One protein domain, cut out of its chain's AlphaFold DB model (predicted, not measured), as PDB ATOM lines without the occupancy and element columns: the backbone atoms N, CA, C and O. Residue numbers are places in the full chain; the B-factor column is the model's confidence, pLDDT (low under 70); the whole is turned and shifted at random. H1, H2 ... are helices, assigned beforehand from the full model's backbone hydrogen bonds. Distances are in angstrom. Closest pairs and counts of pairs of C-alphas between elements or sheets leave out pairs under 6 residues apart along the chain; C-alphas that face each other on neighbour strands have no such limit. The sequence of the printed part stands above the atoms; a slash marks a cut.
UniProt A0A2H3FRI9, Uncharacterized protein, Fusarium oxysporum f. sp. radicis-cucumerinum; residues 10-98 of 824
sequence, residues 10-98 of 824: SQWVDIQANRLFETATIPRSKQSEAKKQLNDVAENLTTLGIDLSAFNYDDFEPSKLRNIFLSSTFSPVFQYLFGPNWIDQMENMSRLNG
ATOM      1  N   SER A  10     152.188 169.465 266.299       74.50
ATOM      2  CA  SER A  10     151.686 168.676 267.432       74.50
ATOM      3  C   SER A  10     150.721 169.454 268.334       74.50
ATOM      4  O   SER A  10     149.655 168.944 268.677       74.50
ATOM      5  N   GLN A  11     151.046 170.709 268.667       80.25
ATOM      6  CA  GLN A  11     150.173 171.583 269.460       80.25
ATOM      7  C   GLN A  11     148.863 171.870 268.729       80.25
ATOM      8  O   GLN A  11     147.789 171.817 269.329       80.25
ATOM      9  N   TRP A  12     148.948 172.151 267.429       80.69
ATOM     10  CA  TRP A  12     147.778 172.392 266.600       80.69
ATOM     11  C   TRP A  12     146.884 171.143 266.518       80.69
ATOM     12  O   TRP A  12     145.670 171.253 266.707       80.69
ATOM     13  N   VAL A  13     147.466 169.953 266.325       82.94
ATOM     14  CA  VAL A  13     146.712 168.689 266.252       82.94
ATOM     15  C   VAL A  13     146.026 168.376 267.566       82.94
ATOM     16  O   VAL A  13     144.861 167.994 267.550       82.94
ATOM     17  N   ASP A  14     146.689 168.574 268.704       84.25
ATOM     18  CA  ASP A  14     146.054 168.379 270.008       84.25
ATOM     19  C   ASP A  14     144.860 169.328 270.199       84.25
ATOM     20  O   ASP A  14     143.796 168.901 270.654       84.25
ATOM     21  N   ILE A  15     144.987 170.593 269.785       83.25
ATOM     22  CA  ILE A  15     143.894 171.574 269.846       83.25
ATOM     23  C   ILE A  15     142.721 171.152 268.956       83.25
ATOM     24  O   ILE A  15     141.575 171.168 269.412       83.25
ATOM     25  N   GLN A  16     142.974 170.762 267.704       82.38
ATOM     26  CA  GLN A  16     141.890 170.380 266.796       82.38
ATOM     27  C   GLN A  16     141.287 169.018 267.126       82.38
ATOM     28  O   GLN A  16     140.075 168.865 267.017       82.38
ATOM     29  N   ALA A  17     142.084 168.041 267.562       82.06
ATOM     30  CA  ALA A  17     141.587 166.734 267.976       82.06
ATOM     31  C   ALA A  17     140.647 166.876 269.178       82.06
ATOM     32  O   ALA A  17     139.557 166.310 269.167       82.06
ATOM     33  N   ASN A  18     141.011 167.701 270.165       83.94
ATOM     34  CA  ASN A  18     140.138 167.987 271.303       83.94
ATOM     35  C   ASN A  18     138.822 168.636 270.854       83.94
ATOM     36  O   ASN A  18     137.753 168.149 271.214       83.94
ATOM     37  N   ARG A  19     138.878 169.655 269.984       81.94
ATOM     38  CA  ARG A  19     137.670 170.288 269.418       81.94
ATOM     39  C   ARG A  19     136.802 169.302 268.641       81.94
ATOM     40  O   ARG A  19     135.580 169.315 268.779       81.94
ATOM     41  N   LEU A  20     137.417 168.438 267.840       79.12
ATOM     42  CA  LEU A  20     136.728 167.419 267.061       79.12
ATOM     43  C   LEU A  20     136.026 166.401 267.967       79.12
ATOM     44  O   LEU A  20     134.876 166.049 267.724       79.12
ATOM     45  N   PHE A  21     136.692 165.944 269.027       84.69
ATOM     46  CA  PHE A  21     136.117 164.978 269.967       84.69
ATOM     47  C   PHE A  21     135.038 165.590 270.865       84.69
ATOM     48  O   PHE A  21     134.166 164.863 271.339       84.69
ATOM     49  N   GLU A  22     135.077 166.904 271.084       82.12
ATOM     50  CA  GLU A  22     134.042 167.647 271.808       82.12
ATOM     51  C   GLU A  22     132.799 167.920 270.948       82.12
ATOM     52  O   GLU A  22     131.680 167.882 271.458       82.12
ATOM     53  N   THR A  23     132.972 168.183 269.648       78.00
ATOM     54  CA  THR A  23     131.879 168.612 268.752       78.00
ATOM     55  C   THR A  23     131.251 167.475 267.949       78.00
ATOM     56  O   THR A  23     130.040 167.483 267.721       78.00
ATOM     57  N   ALA A  24     132.031 166.469 267.547       68.69
ATOM     58  CA  ALA A  24     131.548 165.306 266.816       68.69
ATOM     59  C   ALA A  24     131.516 164.077 267.732       68.69
ATOM     60  O   ALA A  24     132.480 163.762 268.427       68.69
ATOM     61  N   THR A  25     130.416 163.322 267.702       77.56
ATOM     62  CA  THR A  25     130.249 162.054 268.440       77.56
ATOM     63  C   THR A  25     131.069 160.930 267.784       77.56
ATOM     64  O   THR A  25     130.539 159.918 267.326       77.56
ATOM     65  N   ILE A  26     132.389 161.108 267.691       78.56
ATOM     66  CA  ILE A  26     133.307 160.111 267.138       78.56
ATOM     67  C   ILE A  26     133.520 159.020 268.194       78.56
ATOM     68  O   ILE A  26     133.976 159.322 269.301       78.56
ATOM     69  N   PRO A  27     133.226 157.741 267.884       84.56
ATOM     70  CA  PRO A  27     133.498 156.637 268.796       84.56
ATOM     71  C   PRO A  27     134.970 156.625 269.215       84.56
ATOM     72  O   PRO A  27     135.845 156.819 268.373       84.56
ATOM     73  N   ARG A  28     135.266 156.323 270.488       82.81
ATOM     74  CA  ARG A  28     136.653 156.229 270.996       82.81
ATOM     75  C   ARG A  28     137.554 155.347 270.128       82.81
ATOM     76  O   ARG A  28     138.723 155.661 269.954       82.81
ATOM     77  N   SER A  29     136.994 154.293 269.532       77.56
ATOM     78  CA  SER A  29     137.707 153.400 268.615       77.56
ATOM     79  C   SER A  29     138.227 154.079 267.339       77.56
ATOM     80  O   SER A  29     139.140 153.548 266.723       77.56
ATOM     81  N   LYS A  30     137.679 155.238 266.948       82.31
ATOM     82  CA  LYS A  30     138.077 156.018 265.762       82.31
ATOM     83  C   LYS A  30     138.848 157.302 266.091       82.31
ATOM     84  O   LYS A  30     139.347 157.962 265.187       82.31
ATOM     85  N   GLN A  31     138.976 157.665 267.369       82.81
ATOM     86  CA  GLN A  31     139.662 158.899 267.780       82.81
ATOM     87  C   GLN A  31     141.164 158.869 267.456       82.81
ATOM     88  O   GLN A  31     141.714 159.866 267.001       82.81
ATOM     89  N   SER A  32     141.819 157.713 267.609       79.75
ATOM     90  CA  SER A  32     143.229 157.542 267.225       79.75
ATOM     91  C   SER A  32     143.452 157.733 265.721       79.75
ATOM     92  O   SER A  32     144.434 158.344 265.316       79.75
ATOM     93  N   GLU A  33     142.531 157.232 264.895       77.25
ATOM     94  CA  GLU A  33     142.591 157.355 263.434       77.25
ATOM     95  C   GLU A  33     142.358 158.803 262.988       77.25
ATOM     96  O   GLU A  33     143.126 159.332 262.190       77.25
ATOM     97  N   ALA A  34     141.377 159.487 263.582       73.56
ATOM     98  CA  ALA A  34     141.132 160.905 263.332       73.56
ATOM     99  C   ALA A  34     142.322 161.791 263.747       73.56
ATOM    100  O   ALA A  34     142.682 162.722 263.030       73.56
ATOM    101  N   LYS A  35     142.975 161.489 264.880       80.06
ATOM    102  CA  LYS A  35     144.182 162.209 265.314       80.06
ATOM    103  C   LYS A  35     145.354 161.983 264.355       80.06
ATOM    104  O   LYS A  35     146.074 162.929 264.057       80.06
ATOM    105  N   LYS A  36     145.511 160.760 263.838       77.00
ATOM    106  CA  LYS A  36     146.505 160.445 262.803       77.00
ATOM    107  C   LYS A  36     146.253 161.253 261.526       77.00
ATOM    108  O   LYS A  36     147.158 161.932 261.071       77.00
ATOM    109  N   GLN A  37     145.016 161.279 261.029       74.00
ATOM    110  CA  GLN A  37     144.655 162.084 259.855       74.00
ATOM    111  C   GLN A  37     144.936 163.581 260.064       74.00
ATOM    112  O   GLN A  37     145.432 164.245 259.160       74.00
ATOM    113  N   LEU A  38     144.657 164.122 261.256       77.44
ATOM    114  CA  LEU A  38     144.983 165.515 261.582       77.44
ATOM    115  C   LEU A  38     146.496 165.777 261.604       77.44
ATOM    116  O   LEU A  38     146.913 166.823 261.111       77.44
ATOM    117  N   ASN A  39     147.304 164.848 262.130       78.31
ATOM    118  CA  ASN A  39     148.767 164.914 262.034       78.31
ATOM    119  C   ASN A  39     149.226 164.933 260.574       78.31
ATOM    120  O   ASN A  39     149.962 165.840 260.195       78.31
ATOM    121  N   ASP A  40     148.728 164.011 259.749       70.25
ATOM    122  CA  ASP A  40     149.106 163.919 258.336       70.25
ATOM    123  C   ASP A  40     148.777 165.228 257.588       70.25
ATOM    124  O   ASP A  40     149.587 165.744 256.814       70.25
ATOM    125  N   VAL A  41     147.604 165.826 257.843       71.25
ATOM    126  CA  VAL A  41     147.230 167.114 257.233       71.25
ATOM    127  C   VAL A  41     148.076 168.266 257.779       71.25
ATOM    128  O   VAL A  41     148.498 169.119 256.997       71.25
ATOM    129  N   ALA A  42     148.353 168.307 259.084       75.38
ATOM    130  CA  ALA A  42     149.195 169.342 259.677       75.38
ATOM    131  C   ALA A  42     150.615 169.298 259.099       75.38
ATOM    132  O   ALA A  42     151.142 170.331 258.689       75.38
ATOM    133  N   GLU A  43     151.217 168.116 258.986       70.56
ATOM    134  CA  GLU A  43     152.530 167.935 258.358       70.56
ATOM    135  C   GLU A  43     152.534 168.397 256.898       70.56
ATOM    136  O   GLU A  43     153.428 169.137 256.483       70.56
ATOM    137  N   ASN A  44     151.501 168.039 256.137       67.25
ATOM    138  CA  ASN A  44     151.324 168.441 254.745       67.25
ATOM    139  C   ASN A  44     151.164 169.961 254.568       67.25
ATOM    140  O   ASN A  44     151.815 170.557 253.711       67.25
ATOM    141  N   LEU A  45     150.325 170.605 255.386       70.69
ATOM    142  CA  LEU A  45     150.136 172.061 255.370       70.69
ATOM    143  C   LEU A  45     151.429 172.776 255.735       70.69
ATOM    144  O   LEU A  45     151.844 173.707 255.044       70.69
ATOM    145  N   THR A  46     152.113 172.296 256.770       69.31
ATOM    146  CA  THR A  46     153.379 172.906 257.159       69.31
ATOM    147  C   THR A  46     154.414 172.711 256.037       69.31
ATOM    148  O   THR A  46     155.103 173.667 255.691       69.31
ATOM    149  N   THR A  47     154.459 171.543 255.374       63.28
ATOM    150  CA  THR A  47     155.329 171.272 254.199       63.28
ATOM    151  C   THR A  47     155.109 172.265 253.060       63.28
ATOM    152  O   THR A  47     156.016 172.553 252.285       63.28
ATOM    153  N   LEU A  48     153.911 172.835 252.979       64.25
ATOM    154  CA  LEU A  48     153.530 173.848 252.003       64.25
ATOM    155  C   LEU A  48     153.741 175.286 252.501       64.25
ATOM    156  O   LEU A  48     153.231 176.219 251.881       64.25
ATOM    157  N   GLY A  49     154.477 175.476 253.600       67.00
ATOM    158  CA  GLY A  49     154.754 176.784 254.200       67.00
ATOM    159  C   GLY A  49     153.510 177.483 254.748       67.00
ATOM    160  O   GLY A  49     153.476 178.707 254.843       67.00
ATOM    161  N   ILE A  50     152.457 176.726 255.054       73.69
ATOM    162  CA  ILE A  50     151.177 177.282 255.482       73.69
ATOM    163  C   ILE A  50     151.159 177.405 257.012       73.69
ATOM    164  O   ILE A  50     151.379 176.427 257.728       73.69
ATOM    165  N   ASP A  51     150.871 178.608 257.517       79.75
ATOM    166  CA  ASP A  51     150.747 178.878 258.953       79.75
ATOM    167  C   ASP A  51     149.493 178.208 259.533       79.75
ATOM    168  O   ASP A  51     148.372 178.693 259.367       79.75
ATOM    169  N   LEU A  52     149.691 177.107 260.263       78.75
ATOM    170  CA  LEU A  52     148.622 176.327 260.891       78.75
ATOM    171  C   LEU A  52     147.732 177.154 261.833       78.75
ATOM    172  O   LEU A  52     146.567 176.809 262.039       78.75
ATOM    173  N   SER A  53     148.246 178.247 262.408       78.88
ATOM    174  CA  SER A  53     147.481 179.085 263.337       78.88
ATOM    175  C   SER A  53     146.337 179.858 262.674       78.88
ATOM    176  O   SER A  53     145.411 180.284 263.366       78.88
ATOM    177  N   ALA A  54     146.352 179.979 261.344       79.06
ATOM    178  CA  ALA A  54     145.309 180.644 260.570       79.06
ATOM    179  C   ALA A  54     144.072 179.764 260.292       79.06
ATOM    180  O   ALA A  54     143.087 180.277 259.762       79.06
ATOM    181  N   PHE A  55     144.100 178.471 260.646       76.56
ATOM    182  CA  PHE A  55     143.067 177.501 260.260       76.56
ATOM    183  C   PHE A  55     142.244 176.996 261.445       76.56
ATOM    184  O   PHE A  55     142.773 176.644 262.505       76.56
ATOM    185  N   ASN A  56     140.932 176.897 261.234       76.50
ATOM    186  CA  ASN A  56     139.993 176.240 262.137       76.50
ATOM    187  C   ASN A  56     139.607 174.853 261.613       76.50
ATOM    188  O   ASN A  56     139.774 174.550 260.438       76.50
ATOM    189  N   TYR A  57     139.028 174.017 262.479       68.44
ATOM    190  CA  TYR A  57     138.546 172.682 262.109       68.44
ATOM    191  C   TYR A  57     137.592 172.679 260.892       68.44
ATOM    192  O   TYR A  57     137.654 171.783 260.056       68.44
ATOM    193  N   ASP A  58     136.765 173.715 260.728       72.19
ATOM    194  CA  ASP A  58     135.835 173.831 259.594       72.19
ATOM    195  C   ASP A  58     136.531 174.052 258.235       72.19
ATOM    196  O   ASP A  58     135.892 173.946 257.181       72.19
ATOM    197  N   ASP A  59     137.830 174.358 258.234       71.06
ATOM    198  CA  ASP A  59     138.656 174.501 257.031       71.06
ATOM    199  C   ASP A  59     139.170 173.146 256.505       71.06
ATOM    200  O   ASP A  59     139.750 173.087 255.422       71.06
ATOM    201  N   PHE A  60     138.890 172.048 257.225       65.88
ATOM    202  CA  PHE A  60     139.326 170.678 256.907       65.88
ATOM    203  C   PHE A  60     138.360 169.911 256.003       65.88
ATOM    204  O   PHE A  60     138.532 168.717 255.761       65.88
ATOM    205  N   GLU A  61     137.354 170.591 255.454       74.06
ATOM    206  CA  GLU A  61     136.600 170.044 254.333       74.06
ATOM    207  C   GLU A  61     137.580 169.758 253.172       74.06
ATOM    208  O   GLU A  61     138.349 170.653 252.809       74.06
ATOM    209  N   PRO A  62     137.576 168.558 252.554       71.38
ATOM    210  CA  PRO A  62     138.558 168.198 251.524       71.38
ATOM    211  C   PRO A  62     138.671 169.221 250.386       71.38
ATOM    212  O   PRO A  62     139.758 169.490 249.880       71.38
ATOM    213  N   SER A  63     137.550 169.846 250.015       74.81
ATOM    214  CA  SER A  63     137.474 170.913 249.015       74.81
ATOM    215  C   SER A  63     138.231 172.185 249.439       74.81
ATOM    216  O   SER A  63     138.921 172.795 248.619       74.81
ATOM    217  N   LYS A  64     138.149 172.574 250.718       78.94
ATOM    218  CA  LYS A  64     138.843 173.736 251.290       78.94
ATOM    219  C   LYS A  64     140.328 173.468 251.469       78.94
ATOM    220  O   LYS A  64     141.118 174.293 251.021       78.94
ATOM    221  N   LEU A  65     140.711 172.307 252.009       72.56
ATOM    222  CA  LEU A  65     142.121 171.894 252.092       72.56
ATOM    223  C   LEU A  65     142.776 171.901 250.717       72.56
ATOM    224  O   LEU A  65     143.863 172.448 250.552       72.56
ATOM    225  N   ARG A  66     142.070 171.392 249.701       79.25
ATOM    226  CA  ARG A  66     142.548 171.439 248.320       79.25
ATOM    227  C   ARG A  66     142.821 172.871 247.854       79.25
ATOM    228  O   ARG A  66     143.875 173.136 247.287       79.25
ATOM    229  N   ASN A  67     141.905 173.804 248.110       83.19
ATOM    230  CA  ASN A  67     142.086 175.215 247.747       83.19
ATOM    231  C   ASN A  67     143.225 175.883 248.526       83.19
ATOM    232  O   ASN A  67     143.976 176.670 247.953       83.19
ATOM    233  N   ILE A  68     143.375 175.546 249.805       80.44
ATOM    234  CA  ILE A  68     144.456 176.026 250.667       80.44
ATOM    235  C   ILE A  68     145.807 175.581 250.102       80.44
ATOM    236  O   ILE A  68     146.675 176.418 249.855       80.44
ATOM    237  N   PHE A  69     145.954 174.294 249.787       79.56
ATOM    238  CA  PHE A  69     147.154 173.761 249.151       79.56
ATOM    239  C   PHE A  69     147.434 174.422 247.799       79.56
ATOM    240  O   PHE A  69     148.563 174.833 247.553       79.56
ATOM    241  N   LEU A  70     146.415 174.610 246.956       82.31
ATOM    242  CA  LEU A  70     146.565 175.288 245.664       82.31
ATOM    243  C   LEU A  70     146.973 176.762 245.797       82.31
ATOM    244  O   LEU A  70     147.626 177.283 244.895       82.31
ATOM    245  N   SER A  71     146.607 177.415 246.902       81.44
ATOM    246  CA  SER A  71     146.976 178.803 247.206       81.44
ATOM    247  C   SER A  71     148.372 178.965 247.819       81.44
ATOM    248  O   SER A  71     148.845 180.094 247.945       81.44
ATOM    249  N   SER A  72     149.042 177.863 248.178       81.38
ATOM    250  CA  SER A  72     150.420 177.888 248.679       81.38
ATOM    251  C   SER A  72     151.372 178.495 247.647       81.38
ATOM    252  O   SER A  72     151.266 178.239 246.445       81.38
ATOM    253  N   THR A  73     152.380 179.224 248.126       75.50
ATOM    254  CA  THR A  73     153.500 179.724 247.313       75.50
ATOM    255  C   THR A  73     154.297 178.603 246.640       75.50
ATOM    256  O   THR A  73     154.960 178.850 245.634       75.50
ATOM    257  N   PHE A  74     154.199 177.370 247.144       75.50
ATOM    258  CA  PHE A  74     154.882 176.192 246.609       75.50
ATOM    259  C   PHE A  74     154.037 175.375 245.629       75.50
ATOM    260  O   PHE A  74     154.590 174.542 244.910       75.50
ATOM    261  N   SER A  75     152.724 175.616 245.554       83.88
ATOM    262  CA  SER A  75     151.814 174.920 244.629       83.88
ATOM    263  C   SER A  75     152.322 174.921 243.177       83.88
ATOM    264  O   SER A  75     152.383 173.845 242.576       83.88
ATOM    265  N   PRO A  76     152.805 176.054 242.626       83.69
ATOM    266  CA  PRO A  76     153.386 176.077 241.284       83.69
ATOM    267  C   PRO A  76     154.612 175.163 241.115       83.69
ATOM    268  O   PRO A  76     154.778 174.540 240.068       83.69
ATOM    269  N   VAL A  77     155.446 175.021 242.151       82.69
ATOM    270  CA  VAL A  77     156.633 174.154 242.105       82.69
ATOM    271  C   VAL A  77     156.238 172.680 242.173       82.69
ATOM    272  O   VAL A  77     156.754 171.873 241.405       82.69
ATOM    273  N   PHE A  78     155.284 172.312 243.033       84.69
ATOM    274  CA  PHE A  78     154.742 170.952 243.044       84.69
ATOM    275  C   PHE A  78     154.079 170.600 241.716       84.69
ATOM    276  O   PHE A  78     154.299 169.511 241.189       84.69
ATOM    277  N   GLN A  79     153.326 171.533 241.138       87.56
ATOM    278  CA  GLN A  79     152.744 171.363 239.814       87.56
ATOM    279  C   GLN A  79     153.824 171.172 238.741       87.56
ATOM    280  O   GLN A  79     153.666 170.327 237.862       87.56
ATOM    281  N   TYR A  80     154.938 171.900 238.828       86.50
ATOM    282  CA  TYR A  80     156.075 171.717 237.930       86.50
ATOM    283  C   TYR A  80     156.695 170.317 238.082       86.50
ATOM    284  O   TYR A  80     156.838 169.578 237.104       86.50
ATOM    285  N   LEU A  81     157.006 169.907 239.313       85.25
ATOM    286  CA  LEU A  81     157.681 168.642 239.613       85.25
ATOM    287  C   LEU A  81     156.814 167.411 239.334       85.25
ATOM    288  O   LEU A  81     157.277 166.438 238.743       85.25
ATOM    289  N   PHE A  82     155.546 167.461 239.729       89.00
ATOM    290  CA  PHE A  82     154.653 166.305 239.787       89.00
ATOM    291  C   PHE A  82     153.462 166.410 238.825       89.00
ATOM    292  O   PHE A  82     152.685 165.471 238.705       89.00
ATOM    293  N   GLY A  83     153.331 167.500 238.071       91.00
ATOM    294  CA  GLY A  83     152.222 167.706 237.138       91.00
ATOM    295  C   GLY A  83     150.948 168.242 237.812       91.00
ATOM    296  O   GLY A  83     150.914 168.477 239.018       91.00
ATOM    297  N   PRO A  84     149.864 168.456 237.044       89.69
ATOM    298  CA  PRO A  84     148.663 169.170 237.498       89.69
ATOM    299  C   PRO A  84     147.861 168.453 238.594       89.69
ATOM    300  O   PRO A  84     147.143 169.112 239.343       89.69
ATOM    301  N   ASN A  85     147.997 167.130 238.714       89.38
ATOM    302  CA  ASN A  85     147.250 166.304 239.670       89.38
ATOM    303  C   ASN A  85     148.103 165.875 240.873       89.38
ATOM    304  O   ASN A  85     147.821 164.868 241.517       89.38
ATOM    305  N   TRP A  86     149.160 166.634 241.185       89.00
ATOM    306  CA  TRP A  86     150.048 166.367 242.324       89.00
ATOM    307  C   TRP A  86     149.289 166.259 243.647       89.00
ATOM    308  O   TRP A  86     149.581 165.393 244.466       89.00
ATOM    309  N   ILE A  87     148.269 167.095 243.828       87.44
ATOM    310  CA  ILE A  87     147.508 167.192 245.073       87.44
ATOM    311  C   ILE A  87     146.806 165.886 245.464       87.44
ATOM    312  O   ILE A  87     146.650 165.600 246.647       87.44
ATOM    313  N   ASP A  88     146.452 165.059 244.481       87.06
ATOM    314  CA  ASP A  88     145.792 163.774 244.714       87.06
ATOM    315  C   ASP A  88     146.779 162.698 245.213       87.06
ATOM    316  O   ASP A  88     146.381 161.571 245.489       87.06
ATOM    317  N   GLN A  89     148.073 163.026 245.311       86.94
ATOM    318  CA  GLN A  89     149.164 162.123 245.696       86.94
ATOM    319  C   GLN A  89     149.973 162.655 246.891       86.94
ATOM    320  O   GLN A  89     151.126 162.271 247.096       86.94
ATOM    321  N   MET A  90     149.394 163.557 247.693       79.81
ATOM    322  CA  MET A  90     150.077 164.166 248.842       79.81
ATOM    323  C   MET A  90     150.570 163.158 249.876       79.81
ATOM    324  O   MET A  90     151.673 163.319 250.393       79.81
ATOM    325  N   GLU A  91     149.811 162.092 250.130       79.00
ATOM    326  CA  GLU A  91     150.249 161.020 251.028       79.00
ATOM    327  C   GLU A  91     151.509 160.316 250.499       79.00
ATOM    328  O   GLU A  91     152.457 160.068 251.238       79.00
ATOM    329  N   ASN A  92     151.575 160.024 249.200       84.38
ATOM    330  CA  ASN A  92     152.760 159.404 248.614       84.38
ATOM    331  C   ASN A  92     153.963 160.361 248.603       84.38
ATOM    332  O   ASN A  92     155.094 159.931 248.836       84.38
ATOM    333  N   MET A  93     153.731 161.662 248.396       82.50
ATOM    334  CA  MET A  93     154.778 162.684 248.503       82.50
ATOM    335  C   MET A  93     155.313 162.825 249.930       82.50
ATOM    336  O   MET A  93     156.520 162.978 250.099       82.50
ATOM    337  N   SER A  94     154.473 162.725 250.964       76.94
ATOM    338  CA  SER A  94     154.942 162.811 252.356       76.94
ATOM    339  C   SER A  94     155.864 161.644 252.734       76.94
ATOM    340  O   SER A  94     156.781 161.809 253.539       76.94
ATOM    341  N   ARG A  95     155.717 160.476 252.092       81.94
ATOM    342  CA  ARG A  95     156.659 159.349 252.249       81.94
ATOM    343  C   ARG A  95     158.051 159.679 251.717       81.94
ATOM    344  O   ARG A  95     159.033 159.299 252.351       81.94
ATOM    345  N   LEU A  96     158.151 160.428 250.615       80.00
ATOM    346  CA  LEU A  96     159.439 160.928 250.119       80.00
ATOM    347  C   LEU A  96     160.099 161.910 251.092       80.00
ATOM    348  O   LEU A  96     161.306 162.065 251.037       80.00
ATOM    349  N   ASN A  97     159.340 162.531 251.994       71.25
ATOM    350  CA  ASN A  97     159.883 163.424 253.017       71.25
ATOM    351  C   ASN A  97     160.238 162.698 254.324       71.25
ATOM    352  O   ASN A  97     160.762 163.319 255.247       71.25
ATOM    353  N   GLY A  98     159.975 161.391 254.431       66.25
ATOM    354  CA  GLY A  98     160.209 160.599 255.644       66.25
ATOM    355  C   GLY A  98     159.121 160.718 256.726       66.25
ATOM    356  O   GLY A  98     159.210 160.027 257.746       66.25
TER     357      GLY A  98
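This is residues 10 to 98 of the 824 residues of an uncharacterized protein of Fusarium oxysporum f. sp. radicis-cucumerinum (UniProt A0A2H3FRI9). The long H2 runs slantwise through the middle of an elongated body, and H1 folds against its first part as a helical hairpin whose link lies at one end; the short helices H3 and H4 follow over another side of H2, H5 makes the opposite end, and H6 comes back to touch H2 near its last residues. The printed part has 89 residues, 67 of them in six named helices, H1 to H6 in order along the chain, with no named strand; its class is all helix, and it is compact, with a radius of gyration of the C-alphas of 13.7 A and spans of 41 by 24 by 22 A.

Start at H2, residues 28 to 47; H1, residues 10 to 23, touches it, closest C-alphas Ala 17 and Lys 35, 5.9 A, opposite ways at a steep tilt of 42 degrees. H6, residues 86 to 96, only just touches residues 40 to 44 of H2, with 3 pairs of C-alphas within 8 A, the closest Asn 44 and Ser 94, 7.1 A. H3, residues 57 to 60, only just touches residues 16 to 20 of H1, with 3 such pairs, the closest Gln 16 and Tyr 57, 6.2 A. H4, residues 62 to 71, is close to but not clearly touching H2; H5, residues 75 to 82, is apart from H2. Each O i to N i+4 pair is within hydrogen-bond range in H1, H4 and H5, against 14 of 16 in H2 and 3 of 7 in H6, where 6 of 8 O i to N i+3 pairs are; H3 is too short for one.

Find C-alpha 28 at (136.653, 156.229, 270.996); H2 runs 29.3 A from there. H1 is 19.9 A long; H6 ends at C-alpha 96, (159.439, 160.928, 250.119).

The printed part has no cut and no long link; pLDDT is under 70 at residues 24, 44, 46 to 49, 57, 60 and 98.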